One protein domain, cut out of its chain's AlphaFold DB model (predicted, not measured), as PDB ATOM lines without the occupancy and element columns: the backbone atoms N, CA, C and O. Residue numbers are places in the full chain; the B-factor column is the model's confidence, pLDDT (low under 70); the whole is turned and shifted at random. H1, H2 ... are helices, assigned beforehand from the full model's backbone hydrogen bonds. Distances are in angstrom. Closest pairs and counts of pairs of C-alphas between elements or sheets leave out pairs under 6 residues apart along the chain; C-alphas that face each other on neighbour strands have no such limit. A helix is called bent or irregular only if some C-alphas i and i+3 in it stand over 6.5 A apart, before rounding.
ATOM      1  N   ASN A   5     -55.093  23.736  -8.176       98.19
ATOM      2  CA  ASN A   5     -54.906  25.188  -8.169       98.19
ATOM      3  C   ASN A   5     -53.547  25.609  -7.582       98.19
ATOM      4  O   ASN A   5     -52.943  26.564  -8.062       98.19
ATOM      5  N   GLN A   6     -53.056  24.918  -6.547       98.19
ATOM      6  CA  GLN A   6     -51.735  25.193  -5.965       98.19
ATOM      7  C   GLN A   6     -50.604  24.772  -6.908       98.19
ATOM      8  O   GLN A   6     -49.615  25.492  -7.030       98.19
ATOM      9  N   ILE A   7     -50.764  23.643  -7.604       98.06
ATOM     10  CA  ILE A   7     -49.805  23.170  -8.612       98.06
ATOM     11  C   ILE A   7     -49.753  24.148  -9.795       98.06
ATOM     12  O   ILE A   7     -48.674  24.574 -10.205       98.06
ATOM     13  N   ASP A   8     -50.910  24.574 -10.304       98.25
ATOM     14  CA  ASP A   8     -51.007  25.542 -11.400       98.25
ATOM     15  C   ASP A   8     -50.412  26.902 -11.003       98.25
ATOM     16  O   ASP A   8     -49.701  27.533 -11.794       98.25
ATOM     17  N   PHE A   9     -50.640  27.337  -9.756       98.38
ATOM     18  CA  PHE A   9     -50.013  28.535  -9.202       98.38
ATOM     19  C   PHE A   9     -48.487  28.404  -9.165       98.38
ATOM     20  O   PHE A   9     -47.801  29.308  -9.645       98.38
ATOM     21  N   PHE A  10     -47.957  27.291  -8.644       98.00
ATOM     22  CA  PHE A  10     -46.517  27.036  -8.594       98.00
ATOM     23  C   PHE A  10     -45.892  27.089  -9.991       98.00
ATOM     24  O   PHE A  10     -44.929  27.823 -10.205       98.00
ATOM     25  N   VAL A  21     -47.533  23.675   7.548       94.56
ATOM     26  CA  VAL A  21     -46.912  22.408   7.105       94.56
ATOM     27  C   VAL A  21     -46.214  21.663   8.243       94.56
ATOM     28  O   VAL A  21     -46.195  20.435   8.265       94.56
ATOM     29  N   LEU A  22     -45.580  22.399   9.156       95.25
ATOM     30  CA  LEU A  22     -44.707  21.836  10.181       95.25
ATOM     31  C   LEU A  22     -45.410  21.829  11.530       95.25
ATOM     32  O   LEU A  22     -45.815  22.880  12.029       95.25
ATOM     33  N   ASP A  23     -45.478  20.655  12.149       95.88
ATOM     34  CA  ASP A  23     -46.059  20.528  13.475       95.88
ATOM     35  C   ASP A  23     -45.215  21.254  14.534       95.88
ATOM     36  O   ASP A  23     -43.985  21.139  14.618       95.88
ATOM     37  N   GLN A  24     -45.915  22.005  15.378       96.44
ATOM     38  CA  GLN A  24     -45.292  22.865  16.368       96.44
ATOM     39  C   GLN A  24     -44.542  22.035  17.426       96.44
ATOM     40  O   GLN A  24     -43.361  22.274  17.681       96.44
ATOM     41  N   ALA A  25     -45.191  21.017  17.991       96.94
ATOM     42  CA  ALA A  25     -44.661  20.273  19.130       96.94
ATOM     43  C   ALA A  25     -43.594  19.239  18.736       96.94
ATOM     44  O   ALA A  25     -42.663  18.976  19.496       96.94
ATOM     45  N   THR A  26     -43.739  18.624  17.564       96.19
ATOM     46  CA  THR A  26     -42.935  17.467  17.144       96.19
ATOM     47  C   THR A  26     -41.826  17.821  16.161       96.19
ATOM     48  O   THR A  26     -40.854  17.069  16.071       96.19
ATOM     49  N   VAL A  27     -41.915  18.972  15.482       96.00
ATOM     50  CA  VAL A  27     -40.897  19.425  14.521       96.00
ATOM     51  C   VAL A  27     -40.242  20.733  14.961       96.00
ATOM     52  O   VAL A  27     -39.021  20.784  15.113       96.00
ATOM     53  N   LEU A  28     -41.021  21.791  15.203       96.25
ATOM     54  CA  LEU A  28     -40.465  23.131  15.434       96.25
ATOM     55  C   LEU A  28     -39.855  23.318  16.834       96.25
ATOM     56  O   LEU A  28     -38.743  23.836  16.954       96.25
ATOM     57  N   ASP A  29     -40.550  22.918  17.899       97.44
ATOM     58  CA  ASP A  29     -40.058  23.082  19.276       97.44
ATOM     59  C   ASP A  29     -38.797  22.265  19.599       97.44
ATOM     60  O   ASP A  29     -37.907  22.802  20.272       97.44
ATOM     61  N   PRO A  30     -38.629  21.031  19.083       97.81
ATOM     62  CA  PRO A  30     -37.370  20.307  19.207       97.81
ATOM     63  C   PRO A  30     -36.193  21.054  18.574       97.81
ATOM     64  O   PRO A  30     -35.140  21.160  19.204       97.81
ATOM     65  N   VAL A  31     -36.369  21.631  17.376       96.06
ATOM     66  CA  VAL A  31     -35.328  22.441  16.717       96.06
ATOM     67  C   VAL A  31     -34.994  23.668  17.567       96.06
ATOM     68  O   VAL A  31     -33.827  23.931  17.837       96.06
ATOM     69  N   ARG A  32     -35.995  24.402  18.065       95.94
ATOM     70  CA  ARG A  32     -35.757  25.580  18.921       95.94
ATOM     71  C   ARG A  32     -35.012  25.221  20.206       95.94
ATOM     72  O   ARG A  32     -34.072  25.921  20.578       95.94
ATOM     73  N   THR A  33     -35.407  24.130  20.858       97.62
ATOM     74  CA  THR A  33     -34.761  23.636  22.083       97.62
ATOM     75  C   THR A  33     -33.308  23.253  21.822       97.62
ATOM     76  O   THR A  33     -32.419  23.634  22.582       97.62
ATOM     77  N   GLU A  34     -33.048  22.548  20.719       97.44
ATOM     78  CA  GLU A  34     -31.696  22.177  20.309       97.44
ATOM     79  C   GLU A  34     -30.816  23.404  20.049       97.44
ATOM     80  O   GLU A  34     -29.706  23.482  20.572       97.44
ATOM     81  N   TYR A  35     -31.306  24.384  19.289       96.25
ATOM     82  CA  TYR A  35     -30.529  25.586  18.979       96.25
ATOM     83  C   TYR A  35     -30.304  26.467  20.209       96.25
ATOM     84  O   TYR A  35     -29.269  27.128  20.296       96.25
ATOM     85  N   ALA A  36     -31.219  26.455  21.182       95.94
ATOM     86  CA  ALA A  36     -31.006  27.118  22.463       95.94
ATOM     87  C   ALA A  36     -29.869  26.466  23.265       95.94
ATOM     88  O   ALA A  36     -28.972  27.169  23.729       95.94
ATOM     89  N   ALA A  37     -29.852  25.135  23.357       96.94
ATOM     90  CA  ALA A  37     -28.776  24.403  24.029       96.94
ATOM     91  C   ALA A  37     -27.422  24.539  23.303       96.94
ATOM     92  O   ALA A  37     -26.371  24.671  23.940       96.94
ATOM     93  N   LEU A  38     -27.440  24.547  21.967       96.69
ATOM     94  CA  LEU A  38     -26.260  24.814  21.147       96.69
ATOM     95  C   LEU A  38     -25.699  26.209  21.435       96.69
ATOM     96  O   LEU A  38     -24.504  26.343  21.694       96.69
ATOM     97  N   LEU A  39     -26.554  27.236  21.446       95.81
ATOM     98  CA  LEU A  39     -26.145  28.605  21.751       95.81
ATOM     99  C   LEU A  39     -25.508  28.709  23.142       95.81
ATOM    100  O   LEU A  39     -24.464  29.343  23.280       95.81
ATOM    101  N   ASP A  40     -26.081  28.052  24.151       96.88
ATOM    102  CA  ASP A  40     -25.523  28.031  25.510       96.88
ATOM    103  C   ASP A  40     -24.125  27.405  25.553       96.88
ATOM    104  O   ASP A  40     -23.221  27.916  26.224       96.88
ATOM    105  N   THR A  41     -23.916  26.334  24.788       96.06
ATOM    106  CA  THR A  41     -22.610  25.675  24.666       96.06
ATOM    107  C   THR A  41     -21.584  26.610  24.027       96.06
ATOM    108  O   THR A  41     -20.496  26.811  24.568       96.06
ATOM    109  N   VAL A  42     -21.952  27.235  22.906       95.38
ATOM    110  CA  VAL A  42     -21.079  28.148  22.156       95.38
ATOM    111  C   VAL A  42     -20.717  29.379  22.996       95.38
ATOM    112  O   VAL A  42     -19.545  29.748  23.086       95.38
ATOM    113  N   ILE A  43     -21.692  29.977  23.688       96.44
ATOM    114  CA  ILE A  43     -21.456  31.117  24.581       96.44
ATOM    115  C   ILE A  43     -20.538  30.729  25.737       96.44
ATOM    116  O   ILE A  43     -19.631  31.490  26.066       96.44
ATOM    117  N   THR A  44     -20.718  29.548  26.333       97.00
ATOM    118  CA  THR A  44     -19.841  29.070  27.415       97.00
ATOM    119  C   THR A  44     -18.381  29.029  26.959       97.00
ATOM    120  O   THR A  44     -17.490  29.475  27.685       97.00
ATOM    121  N   THR A  45     -18.128  28.564  25.731       95.12
ATOM    122  CA  THR A  45     -16.789  28.583  25.129       95.12
ATOM    123  C   THR A  45     -16.253  30.007  24.966       95.12
ATOM    124  O   THR A  45     -15.122  30.280  25.367       95.12
ATOM    125  N   TRP A  46     -17.049  30.935  24.436       96.00
ATOM    126  CA  TRP A  46     -16.618  32.321  24.223       96.00
ATOM    127  C   TRP A  46     -16.366  33.092  25.519       96.00
ATOM    128  O   TRP A  46     -15.411  33.865  25.596       96.00
ATOM    129  N   VAL A  47     -17.165  32.846  26.559       97.50
ATOM    130  CA  VAL A  47     -16.946  33.406  27.898       97.50
ATOM    131  C   VAL A  47     -15.634  32.890  28.486       97.50
ATOM    132  O   VAL A  47     -14.823  33.682  28.960       97.50
ATOM    133  N   ALA A  48     -15.374  31.581  28.399       97.44
ATOM    134  CA  ALA A  48     -14.120  30.991  28.875       97.44
ATOM    135  C   ALA A  48     -12.884  31.530  28.128       97.44
ATOM    136  O   ALA A  48     -11.799  31.615  28.701       97.44
ATOM    137  N   GLN A  49     -13.051  31.928  26.865       95.94
ATOM    138  CA  GLN A  49     -12.014  32.558  26.042       95.94
ATOM    139  C   GLN A  49     -11.895  34.078  26.252       95.94
ATOM    140  O   GLN A  49     -11.042  34.711  25.631       95.94
ATOM    141  N   GLY A  50     -12.739  34.684  27.095       97.06
ATOM    142  CA  GLY A  50     -12.755  36.130  27.331       97.06
ATOM    143  C   GLY A  50     -13.268  36.958  26.146       97.06
ATOM    144  O   GLY A  50     -13.032  38.163  26.102       97.06
ATOM    145  N   GLN A  51     -13.955  36.334  25.183       95.69
ATOM    146  CA  GLN A  51     -14.482  37.005  23.988       95.69
ATOM    147  C   GLN A  51     -15.777  37.774  24.264       95.69
ATOM    148  O   GLN A  51     -16.073  38.753  23.584       95.69
ATOM    149  N   MET A  52     -16.546  37.351  25.269       96.06
ATOM    150  CA  MET A  52     -17.749  38.047  25.715       96.06
ATOM    151  C   MET A  52     -17.975  37.868  27.217       96.06
ATOM    152  O   MET A  52     -17.434  36.952  27.835       96.06
ATOM    153  N   GLN A  53     -18.790  38.744  27.803       96.12
ATOM    154  CA  GLN A  53     -19.252  38.589  29.183       96.12
ATOM    155  C   GLN A  53     -20.321  37.497  29.272       96.12
ATOM    156  O   GLN A  53     -21.069  37.272  28.318       96.12
ATOM    157  N   ALA A  54     -20.404  36.837  30.428       96.75
ATOM    158  CA  ALA A  54     -21.451  35.858  30.684       96.75
ATOM    159  C   ALA A  54     -22.838  36.531  30.654       96.75
ATOM    160  O   ALA A  54     -23.018  37.551  31.327       96.75
ATOM    161  N   PRO A  55     -23.818  35.974  29.917       96.56
ATOM    162  CA  PRO A  55     -25.208  36.414  30.003       96.56
ATOM    163  C   PRO A  55     -25.775  36.241  31.419       96.56
ATOM    164  O   PRO A  55     -25.313  35.399  32.195       96.56
ATOM    165  N   ALA A  56     -26.812  37.005  31.749       96.69
ATOM    166  CA  ALA A  56     -27.578  36.805  32.968       96.69
ATOM    167  C   ALA A  56     -28.384  35.497  32.897       96.69
ATOM    168  O   ALA A  56     -28.827  35.066  31.835       96.69
ATOM    169  N   ALA A  57     -28.652  34.882  34.053       93.75
ATOM    170  CA  ALA A  57     -29.452  33.654  34.120       93.75
ATOM    171  C   ALA A  57     -30.892  33.829  33.586       93.75
ATOM    172  O   ALA A  57     -31.526  32.852  33.204       93.75
ATOM    173  N   SER A  58     -31.403  35.064  33.568       95.69
ATOM    174  CA  SER A  58     -32.720  35.424  33.035       95.69
ATOM    175  C   SER A  58     -32.739  35.700  31.529       95.69
ATOM    176  O   SER A  58     -33.821  35.918  30.988       95.69
ATOM    177  N   ASP A  59     -31.582  35.739  30.862       95.94
ATOM    178  CA  ASP A  59     -31.505  36.092  29.443       95.94
ATOM    179  C   ASP A  59     -32.128  34.996  28.573       95.94
ATOM    180  O   ASP A  59     -31.799  33.807  28.674       95.94
ATOM    181  N   SER A  60     -33.025  35.411  27.680       94.56
ATOM    182  CA  SER A  60     -33.651  34.521  26.708       94.56
ATOM    183  C   SER A  60     -32.669  34.110  25.604       94.56
ATOM    184  O   SER A  60     -31.578  34.663  25.456       94.56
ATOM    185  N   PHE A  61     -33.087  33.168  24.756       92.94
ATOM    186  CA  PHE A  61     -32.356  32.818  23.533       92.94
ATOM    187  C   PHE A  61     -32.020  34.052  22.676       92.94
ATOM    188  O   PHE A  61     -30.896  34.196  22.195       92.94
ATOM    189  N   TYR A  62     -32.975  34.970  22.512       91.06
ATOM    190  CA  TYR A  62     -32.783  36.164  21.692       91.06
ATOM    191  C   TYR A  62     -31.848  37.183  22.349       91.06
ATOM    192  O   TYR A  62     -31.047  37.804  21.649       91.06
ATOM    193  N   ASP A  63     -31.894  37.315  23.676       92.62
ATOM    194  CA  ASP A  63     -30.968  38.180  24.418       92.62
ATOM    195  C   ASP A  63     -29.531  37.672  24.272       92.62
ATOM    196  O   ASP A  63     -28.629  38.431  23.922       92.62
ATOM    197  N   LYS A  64     -29.334  36.357  24.415       93.81
ATOM    198  CA  LYS A  64     -28.044  35.684  24.215       93.81
ATOM    199  C   LYS A  64     -27.495  35.876  22.799       93.81
ATOM    200  O   LYS A  64     -26.325  36.228  22.643       93.81
ATOM    201  N   LEU A  65     -28.333  35.711  21.767       90.75
ATOM    202  CA  LEU A  65     -27.943  35.987  20.378       90.75
ATOM    203  C   LEU A  65     -27.505  37.443  20.192       90.75
ATOM    204  O   LEU A  65     -26.485  37.706  19.554       90.75
ATOM    205  N   LYS A  66     -28.258  38.390  20.760       88.81
ATOM    206  CA  LYS A  66     -27.939  39.817  20.688       88.81
ATOM    207  C   LYS A  66     -26.609  40.129  21.376       88.81
ATOM    208  O   LYS A  66     -25.778  40.812  20.782       88.81
ATOM    209  N   LEU A  67     -26.382  39.603  22.578       91.88
ATOM    210  CA  LEU A  67     -25.134  39.788  23.324       91.88
ATOM    211  C   LEU A  67     -23.926  39.247  22.552       91.88
ATOM    212  O   LEU A  67     -22.937  39.960  22.386       91.88
ATOM    213  N   ALA A  68     -24.019  38.024  22.022       91.25
ATOM    214  CA  ALA A  68     -22.963  37.439  21.197       91.25
ATOM    215  C   ALA A  68     -22.697  38.272  19.930       91.25
ATOM    216  O   ALA A  68     -21.548  38.533  19.572       91.25
ATOM    217  N   TYR A  69     -23.758  38.765  19.283       86.81
ATOM    218  CA  TYR A  69     -23.632  39.621  18.109       86.81
ATOM    219  C   TYR A  69     -22.920  40.950  18.424       86.81
ATOM    220  O   TYR A  69     -22.030  41.367  17.670       86.81
ATOM    221  N   GLN A  70     -23.288  41.596  19.537       87.88
ATOM    222  CA  GLN A  70     -22.690  42.843  20.027       87.88
ATOM    223  C   GLN A  70     -21.226  42.665  20.443       87.88
ATOM    224  O   GLN A  70     -20.408  43.542  20.174       87.88
ATOM    225  N   ALA A  71     -20.879  41.512  21.018       91.06
ATOM    226  CA  ALA A  71     -19.501  41.139  21.332       91.06
ATOM    227  C   ALA A  71     -18.650  40.838  20.082       91.06
ATOM    228  O   ALA A  71     -17.431  40.723  20.168       91.06
ATOM    229  N   GLY A  72     -19.272  40.732  18.901       88.88
ATOM    230  CA  GLY A  72     -18.573  40.427  17.656       88.88
ATOM    231  C   GLY A  72     -18.261  38.942  17.457       88.88
ATOM    232  O   GLY A  72     -17.523  38.619  16.529       88.88
ATOM    233  N   CYS A  73     -18.839  38.056  18.270       90.19
ATOM    234  CA  CYS A  73     -18.686  36.611  18.131       90.19
ATOM    235  C   CYS A  73     -19.344  36.109  16.834       90.19
ATOM    236  O   CYS A  73     -20.443  36.536  16.463       90.19
ATOM    237  N   ASP A  74     -18.674  35.191  16.131       86.19
ATOM    238  CA  ASP A  74     -19.200  34.592  14.901       86.19
ATOM    239  C   ASP A  74     -20.140  33.425  15.231       86.19
ATOM    240  O   ASP A  74     -19.720  32.279  15.362       86.19
ATOM    241  N   LEU A  75     -21.431  33.736  15.365       85.56
ATOM    242  CA  LEU A  75     -22.510  32.755  15.547       85.56
ATOM    243  C   LEU A  75     -22.765  31.893  14.313       85.56
ATOM    244  O   LEU A  75     -23.414  30.857  14.430       85.56
ATOM    245  N   PHE A  76     -22.290  32.322  13.141       84.69
ATOM    246  CA  PHE A  76     -22.747  31.764  11.882       84.69
ATOM    247  C   PHE A  76     -22.269  30.325  11.729       84.69
ATOM    248  O   PHE A  76     -23.081  29.414  11.679       84.69
ATOM    249  N   GLN A  77     -20.954  30.109  11.744       89.81
ATOM    250  CA  GLN A  77     -20.384  28.784  11.527       89.81
ATOM    251  C   GLN A  77     -20.769  27.738  12.595       89.81
ATOM    252  O   GLN A  77     -21.169  26.641  12.212       89.81
ATOM    253  N   PRO A  78     -20.700  28.016  13.915       92.50
ATOM    254  CA  PRO A  78     -21.028  27.005  14.921       92.50
ATOM    255  C   PRO A  78     -22.512  26.639  14.988       92.50
ATOM    256  O   PRO A  78     -22.845  25.617  15.580       92.50
ATOM    257  N   MET A  79     -23.392  27.448  14.398       92.81
ATOM    258  CA  MET A  79     -24.831  27.189  14.348       92.81
ATOM    259  C   MET A  79     -25.329  26.842  12.942       92.81
ATOM    260  O   MET A  79     -26.534  26.688  12.761       92.81
ATOM    261  N   ASP A  80     -24.442  26.736  11.950       92.62
ATOM    262  CA  ASP A  80     -24.808  26.320  10.598       92.62
ATOM    263  C   ASP A  80     -24.695  24.802  10.442       92.62
ATOM    264  O   ASP A  80     -23.901  24.134  11.104       92.62
ATOM    265  N   ILE A  81     -25.486  24.260   9.526       92.62
ATOM    266  CA  ILE A  81     -25.611  22.821   9.253       92.62
ATOM    267  C   ILE A  81     -24.709  22.374   8.105       92.62
ATOM    268  O   ILE A  81     -24.831  21.264   7.587       92.62
ATOM    269  N   SER A  82     -23.818  23.265   7.681       90.12
ATOM    270  CA  SER A  82     -22.863  23.041   6.614       90.12
ATOM    271  C   SER A  82     -21.485  23.557   7.009       90.12
ATOM    272  O   SER A  82     -21.332  24.504   7.785       90.12
ATOM    273  N   LEU A  83     -20.462  22.905   6.464       90.25
ATOM    274  CA  LEU A  83     -19.097  23.411   6.505       90.25
ATOM    275  C   LEU A  83     -18.986  24.669   5.631       90.25
ATOM    276  O   LEU A  83     -19.725  24.801   4.649       90.25
ATOM    277  N   PRO A  84     -18.058  25.585   5.947       87.81
ATOM    278  CA  PRO A  84     -17.901  26.783   5.152       87.81
ATOM    279  C   PRO A  84     -17.353  26.430   3.766       87.81
ATOM    280  O   PRO A  84     -16.606  25.469   3.591       87.81
ATOM    281  N   GLY A  85     -17.662  27.262   2.771       82.31
ATOM    282  CA  GLY A  85     -17.141  27.096   1.409       82.31
ATOM    283  C   GLY A  85     -15.651  27.435   1.237       82.31
ATOM    284  O   GLY A  85     -15.177  27.470   0.104       82.31
ATOM    285  N   ASN A  86     -14.929  27.751   2.318       81.44
ATOM    286  CA  ASN A  86     -13.514  28.126   2.308       81.44
ATOM    287  C   ASN A  86     -12.644  27.092   3.062       81.44
ATOM    288  O   ASN A  86     -12.751  25.897   2.803       81.44
ATOM    289  N   GLU A  87     -11.724  27.533   3.926       87.31
ATOM    290  CA  GLU A  87     -10.804  26.661   4.655       87.31
ATOM    291  C   GLU A  87     -11.556  25.785   5.673       87.31
ATOM    292  O   GLU A  87     -12.172  26.290   6.609       87.31
ATOM    293  N   ILE A  88     -11.455  24.464   5.502       92.25
ATOM    294  CA  ILE A  88     -11.994  23.462   6.423       92.25
ATOM    295  C   ILE A  88     -10.824  22.807   7.159       92.25
ATOM    296  O   ILE A  88      -9.895  22.277   6.550       92.25
ATOM    297  N   LYS A  89     -10.900  22.826   8.485       93.25
ATOM    298  CA  LYS A  89      -9.978  22.191   9.433       93.25
ATOM    299  C   LYS A  89     -10.706  21.094  10.201       93.25
ATOM    300  O   LYS A  89     -11.934  21.058  10.237       93.25
ATOM    301  N   SER A  90      -9.952  20.219  10.861       92.94
ATOM    302  CA  SER A  90     -10.515  19.134  11.679       92.94
ATOM    303  C   SER A  90     -11.406  19.621  12.826       92.94
ATOM    304  O   SER A  90     -12.225  18.857  13.321       92.94
ATOM    305  N   ASP A  91     -11.234  20.869  13.256       89.88
ATOM    306  CA  ASP A  91     -11.980  21.537  14.322       89.88
ATOM    307  C   ASP A  91     -12.968  22.592  13.796       89.88
ATOM    308  O   ASP A  91     -13.518  23.366  14.579       89.88
ATOM    309  N   THR A  92     -13.206  22.649  12.478       91.44
ATOM    310  CA  THR A  92     -14.194  23.579  11.914       91.44
ATOM    311  C   THR A  92     -15.582  23.226  12.435       91.44
ATOM    312  O   THR A  92     -16.034  22.097  12.228       91.44
ATOM    313  N   PRO A  93     -16.270  24.156  13.118       91.00
ATOM    314  CA  PRO A  93     -17.525  23.826  13.759       91.00
ATOM    315  C   PRO A  93     -18.641  23.695  12.716       91.00
ATOM    316  O   PRO A  93     -18.659  24.394  11.706       91.00
ATOM    317  N   MET A  94     -19.562  22.773  12.964       91.69
ATOM    318  CA  MET A  94     -20.765  22.534  12.171       91.69
ATOM    319  C   MET A  94     -21.787  21.884  13.096       91.69
ATOM    320  O   MET A  94     -21.448  20.952  13.830       91.69
ATOM    321  N   HIS A  95     -23.031  22.345  13.056       93.75
ATOM    322  CA  HIS A  95     -24.119  21.746  13.813       93.75
ATOM    323  C   HIS A  95     -24.792  20.649  12.996       93.75
ATOM    324  O   HIS A  95     -25.537  20.911  12.056       93.75
ATOM    325  N   PHE A  96     -24.531  19.399  13.358       90.38
ATOM    326  CA  PHE A  96     -25.167  18.241  12.744       90.38
ATOM    327  C   PHE A  96     -25.840  17.407  13.829       90.38
ATOM    328  O   PHE A  96     -25.207  16.932  14.770       90.38
ATOM    329  N   SER A  97     -27.149  17.224  13.710       93.38
ATOM    330  CA  SER A  97     -27.920  16.499  14.710       93.38
ATOM    331  C   SER A  97     -29.052  15.705  14.081       93.38
ATOM    332  O   SER A  97     -29.503  15.976  12.965       93.38
ATOM    333  N   LYS A  98     -29.570  14.740  14.844       95.12
ATOM    334  CA  LYS A  98     -30.769  13.996  14.460       95.12
ATOM    335  C   LYS A  98     -32.002  14.901  14.361       95.12
ATOM    336  O   LYS A  98     -32.849  14.649  13.515       95.12
ATOM    337  N   ILE A  99     -32.125  15.929  15.205       96.06
ATOM    338  CA  ILE A  99     -33.286  16.833  15.191       96.06
ATOM    339  C   ILE A  99     -33.277  17.687  13.926       96.06
ATOM    340  O   ILE A  99     -34.284  17.749  13.224       96.06
ATOM    341  N   THR A 100     -32.129  18.271  13.583       91.56
ATOM    342  CA  THR A 100     -31.997  19.051  12.355       91.56
ATOM    343  C   THR A 100     -32.150  18.169  11.112       91.56
ATOM    344  O   THR A 100     -32.831  18.560  10.168       91.56
ATOM    345  N   PHE A 101     -31.615  16.943  11.117       92.19
ATOM    346  CA  PHE A 101     -31.852  15.994  10.024       92.19
ATOM    347  C   PHE A 101     -33.339  15.644   9.872       92.19
ATOM    348  O   PHE A 101     -33.872  15.720   8.771       92.19
ATOM    349  N   ASN A 102     -34.029  15.345  10.978       93.81
ATOM    350  CA  ASN A 102     -35.466  15.066  10.977       93.81
ATOM    351  C   ASN A 102     -36.283  16.232  10.396       93.81
ATOM    352  O   ASN A 102     -37.238  15.989   9.666       93.81
ATOM    353  N   PHE A 103     -35.904  17.480  10.694       93.12
ATOM    354  CA  PHE A 103     -36.518  18.668  10.099       93.12
ATOM    355  C   PHE A 103     -36.320  18.712   8.575       93.12
ATOM    356  O   PHE A 103     -37.267  18.960   7.832       93.12
ATOM    357  N   LEU A 104     -35.107  18.425   8.091       90.25
ATOM    358  CA  LEU A 104     -34.794  18.407   6.655       90.25
ATOM    359  C   LEU A 104     -35.510  17.279   5.900       90.25
ATOM    360  O   LEU A 104     -35.745  17.401   4.700       90.25
ATOM    361  N   THR A 105     -35.847  16.191   6.592       92.56
ATOM    362  CA  THR A 105     -36.546  15.027   6.034       92.56
ATOM    363  C   THR A 105     -37.983  14.902   6.544       92.56
ATOM    364  O   THR A 105     -38.501  13.789   6.637       92.56
ATOM    365  N   CYS A 106     -38.615  16.016   6.926       95.12
ATOM    366  CA  CYS A 106     -39.983  16.039   7.448       95.12
ATOM    367  C   CYS A 106     -40.956  15.446   6.406       95.12
ATOM    368  O   CYS A 106     -41.028  15.990   5.299       95.12
ATOM    369  N   PRO A 107     -41.693  14.357   6.706       94.88
ATOM    370  CA  PRO A 107     -42.574  13.700   5.736       94.88
ATOM    371  C   PRO A 107     -43.591  14.644   5.094       94.88
ATOM    372  O   PRO A 107     -43.795  14.592   3.889       94.88
ATOM    373  N   GLU A 108     -44.152  15.567   5.870       94.56
ATOM    374  CA  GLU A 108     -45.117  16.574   5.428       94.56
ATOM    375  C   GLU A 108     -44.529  17.487   4.343       94.56
ATOM    376  O   GLU A 108     -45.191  17.802   3.354       94.56
ATOM    377  N   VAL A 109     -43.256  17.869   4.492       94.31
ATOM    378  CA  VAL A 109     -42.528  18.665   3.495       94.31
ATOM    379  C   VAL A 109     -42.236  17.825   2.254       94.31
ATOM    380  O   VAL A 109     -42.441  18.288   1.132       94.31
ATOM    381  N   LEU A 110     -41.770  16.590   2.440       95.38
ATOM    382  CA  LEU A 110     -41.433  15.694   1.333       95.38
ATOM    383  C   LEU A 110     -42.668  15.315   0.506       95.38
ATOM    384  O   LEU A 110     -42.577  15.270  -0.718       95.38
ATOM    385  N   ASP A 111     -43.822  15.114   1.141       95.31
ATOM    386  CA  ASP A 111     -45.087  14.835   0.461       95.31
ATOM    387  C   ASP A 111     -45.544  16.024  -0.395       95.31
ATOM    388  O   ASP A 111     -45.993  15.833  -1.524       95.31
ATOM    389  N   ILE A 112     -45.368  17.258   0.089       95.94
ATOM    390  CA  ILE A 112     -45.643  18.471  -0.698       95.94
ATOM    391  C   ILE A 112     -44.687  18.583  -1.889       95.94
ATOM    392  O   ILE A 112     -45.121  18.863  -3.006       95.94
ATOM    393  N   ILE A 113     -43.387  18.363  -1.674       94.88
ATOM    394  CA  ILE A 113     -42.381  18.428  -2.744       94.88
ATOM    395  C   ILE A 113     -42.664  17.363  -3.807       94.88
ATOM    396  O   ILE A 113     -42.590  17.650  -5.001       94.88
ATOM    397  N   LYS A 114     -43.041  16.154  -3.387       96.25
ATOM    398  CA  LYS A 114     -43.386  15.047  -4.279       96.25
ATOM    399  C   LYS A 114     -44.516  15.395  -5.248       96.25
ATOM    400  O   LYS A 114     -44.453  14.976  -6.401       96.25
ATOM    401  N   ASP A 115     -45.504  16.178  -4.818       96.62
ATOM    402  CA  ASP A 115     -46.590  16.637  -5.693       96.62
ATOM    403  C   ASP A 115     -46.109  17.605  -6.786       96.62
ATOM    404  O   ASP A 115     -46.754  17.728  -7.826       96.62
ATOM    405  N   LEU A 116     -44.974  18.276  -6.572       95.94
ATOM    406  CA  LEU A 116     -44.400  19.242  -7.511       95.94
ATOM    407  C   LEU A 116     -43.372  18.619  -8.459       95.94
ATOM    408  O   LEU A 116     -43.353  18.958  -9.640       95.94
ATOM    409  N   ILE A 117     -42.501  17.739  -7.955       94.31
ATOM    410  CA  ILE A 117     -41.340  17.233  -8.716       94.31
ATOM    411  C   ILE A 117     -41.330  15.711  -8.908       94.31
ATOM    412  O   ILE A 117     -40.449  15.184  -9.584       94.31
ATOM    413  N   GLY A 118     -42.302  14.999  -8.340       95.56
ATOM    414  CA  GLY A 118     -42.342  13.540  -8.333       95.56
ATOM    415  C   GLY A 118     -41.608  12.906  -7.140       95.56
ATOM    416  O   GLY A 118     -41.059  13.594  -6.282       95.56
ATOM    417  N   PRO A 119     -41.625  11.564  -7.045       94.94
ATOM    418  CA  PRO A 119     -41.188  10.835  -5.850       94.94
ATOM    419  C   PRO A 119     -39.666  10.774  -5.652       94.94
ATOM    420  O   PRO A 119     -39.211  10.427  -4.565       94.94
ATOM    421  N   GLU A 120     -38.875  11.081  -6.680       95.62
ATOM    422  CA  GLU A 120     -37.414  11.072  -6.599       95.62
ATOM    423  C   GLU A 120     -36.902  12.428  -6.107       95.62
ATOM    424  O   GLU A 120     -36.609  13.336  -6.885       95.62
ATOM    425  N   ILE A 121     -36.804  12.568  -4.785       93.75
ATOM    426  CA  ILE A 121     -36.347  13.797  -4.134       93.75
ATOM    427  C   ILE A 121     -34.856  13.673  -3.814       93.75
ATOM    428  O   ILE A 121     -34.435  12.797  -3.059       93.75
ATOM    429  N   THR A 122     -34.055  14.592  -4.353       90.62
ATOM    430  CA  THR A 122     -32.639  14.753  -3.995       90.62
ATOM    431  C   THR A 122     -32.399  16.157  -3.446       90.62
ATOM    432  O   THR A 122     -33.020  17.120  -3.888       90.62
ATOM    433  N   SER A 123     -31.502  16.280  -2.465       85.56
ATOM    434  CA  SER A 123     -31.103  17.565  -1.880       85.56
ATOM    435  C   SER A 123     -29.614  17.799  -2.146       85.56
ATOM    436  O   SER A 123     -28.788  17.017  -1.673       85.56
ATOM    437  N   ASN A 124     -29.264  18.814  -2.953       77.69
ATOM    438  CA  ASN A 124     -27.888  19.060  -3.420       77.69
ATOM    439  C   ASN A 124     -27.647  20.530  -3.878       77.69
ATOM    440  O   ASN A 124     -28.436  21.007  -4.694       77.69
ATOM    441  N   PRO A 125     -26.545  21.229  -3.506       66.25
ATOM    442  CA  PRO A 125     -25.853  21.240  -2.220       66.25
ATOM    443  C   PRO A 125     -25.972  22.590  -1.469       66.25
ATOM    444  O   PRO A 125     -26.330  23.631  -2.013       66.25
ATOM    445  N   ILE A 126     -25.559  22.525  -0.202       73.81
ATOM    446  CA  ILE A 126     -25.459  23.563   0.836       73.81
ATOM    447  C   ILE A 126     -26.797  24.123   1.333       73.81
ATOM    448  O   ILE A 126     -27.278  25.194   0.959       73.81
ATOM    449  N   GLN A 127     -27.381  23.361   2.253       85.88
ATOM    450  CA  GLN A 127     -28.431  23.846   3.134       85.88
ATOM    451  C   GLN A 127     -27.786  24.712   4.219       85.88
ATOM    452  O   GLN A 127     -26.716  24.381   4.727       85.88
ATOM    453  N   HIS A 128     -28.443  25.814   4.565       89.12
ATOM    454  CA  HIS A 128     -27.943  26.753   5.559       89.12
ATOM    455  C   HIS A 128     -29.018  27.097   6.570       89.12
ATOM    456  O   HIS A 128     -30.178  27.321   6.209       89.12
ATOM    457  N   VAL A 129     -28.597  27.288   7.812       89.94
ATOM    458  CA  VAL A 129     -29.402  27.997   8.798       89.94
ATOM    459  C   VAL A 129     -29.270  29.490   8.537       89.94
ATOM    460  O   VAL A 129     -28.186  30.067   8.573       89.94
ATOM    461  N   ARG A 130     -30.396  30.155   8.277       86.38
ATOM    462  CA  ARG A 130     -30.419  31.609   8.077       86.38
ATOM    463  C   ARG A 130     -30.833  32.312   9.359       86.38
ATOM    464  O   ARG A 130     -32.016  32.490   9.626       86.38
ATOM    465  N   GLN A 131     -29.844  32.760  10.122       79.38
ATOM    466  CA  GLN A 131     -30.077  33.609  11.286       79.38
ATOM    467  C   GLN A 131     -30.400  35.044  10.849       79.38
ATOM    468  O   GLN A 131     -29.682  35.646  10.048       79.38
ATOM    469  N   LYS A 132     -31.487  35.605  11.385       77.38
ATOM    470  CA  LYS A 132     -31.928  36.981  11.122       77.38
ATOM    471  C   LYS A 132     -31.881  37.805  12.410       77.38
ATOM    472  O   LYS A 132     -32.867  37.819  13.142       77.38
ATOM    473  N   PRO A 133     -30.753  38.473  12.715       68.69
ATOM    474  CA  PRO A 133     -30.707  39.391  13.845       68.69
ATOM    475  C   PRO A 133     -31.602  40.620  13.581       68.69
ATOM    476  O   PRO A 133     -31.785  41.000  12.418       68.69
ATOM    477  N   PRO A 134     -32.142  41.271  14.628       63.72
ATOM    478  CA  PRO A 134     -32.882  42.524  14.491       63.72
ATOM    479  C   PRO A 134     -32.058  43.615  13.779       63.72
ATOM    480  O   PRO A 134     -30.878  43.814  14.064       63.72
ATOM    481  N   VAL A 135     -32.701  44.347  12.862       55.19
ATOM    482  CA  VAL A 135     -32.080  45.283  11.898       55.19
ATOM    483  C   VAL A 135     -31.196  46.408  12.488       55.19
ATOM    484  O   VAL A 135     -30.224  46.752  11.810       55.19
ATOM    485  N   PRO A 136     -31.440  46.990  13.686       57.16
ATOM    486  CA  PRO A 136     -30.638  48.122  14.173       57.16
ATOM    487  C   PRO A 136     -29.145  47.820  14.370       57.16
ATOM    488  O   PRO A 136     -28.341  48.745  14.329       57.16
ATOM    489  N   ASP A 137     -28.773  46.548  14.544       54.12
ATOM    490  CA  ASP A 137     -27.408  46.153  14.905       54.12
ATOM    491  C   ASP A 137     -26.559  45.675  13.707       54.12
ATOM    492  O   ASP A 137     -25.389  45.356  13.881       54.12
ATOM    493  N   LEU A 138     -27.068  45.661  12.465       53.94
ATOM    494  CA  LEU A 138     -26.276  45.225  11.302       53.94
ATOM    495  C   LEU A 138     -25.156  46.223  10.950       53.94
ATOM    496  O   LEU A 138     -25.340  47.127  10.134       53.94
TER     497      LEU A 138
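Overview. This is residues 5 to 10 and 21 to 138 of the 151 residues of an uncharacterized protein of Rhodobacteraceae bacterium (UniProt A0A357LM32). One long helix, H2, has short helices H3 and H4 packed on it; H5 and H1 lie near each other beyond, and residues 86 to 91 stick out. The printed part has 124 residues, with five named helices, H1 to H5 in order along the chain, and no named strand: the class is all helix, though under half of the residues, 59 of 124, are in named helices. The whole is loose, radius of gyration of the C-alphas 17.6 A, spanning 54 by 35 by 29 A.

Along the chain. H1 is residues 5 to 10, 8.6 A, from C-alpha 5 at (-54.906, 25.188, -8.169). H2, residues 24 to 48, 34.6 A, is only just irregular: C-alphas 26 and 29 are 6.7 A apart. H3 is residues 61 to 70, 14.4 A; H4 98 to 104, 9.8 A; H5 107 to 117, 14.9 A, to C-alpha 117 at (-41.340, 17.233, -8.716).

Arrangement. H1 and H5 are close but not clearly touching, closest C-alphas Ile 7 and Leu 116, 6.8 A, about perpendicular at 78 degrees. H2 touches H3 with residues 36 to 43 alone, closest C-alphas Ala 36 and Phe 61, 6.0 A, a steep tilt of 38 degrees, the same way. It touches H4 with residues 27 to 34 alone, closest C-alphas Val 31 and Ile 99, 6.2 A, a steep tilt of 57 degrees, opposite ways. O i to N i+4 pairs are each within hydrogen-bond range in H1, H3 and H4, 18 of 21 in H2 and 6 of 7 in H5.

Size, cuts and confidence. Residues 11 to 20 are not printed; C-alphas 10 and 21 are 16.4 A apart. Links H2 to H3 and H3 to H4 are long. pLDDT is under 70 at residues 125 and 133 to 138.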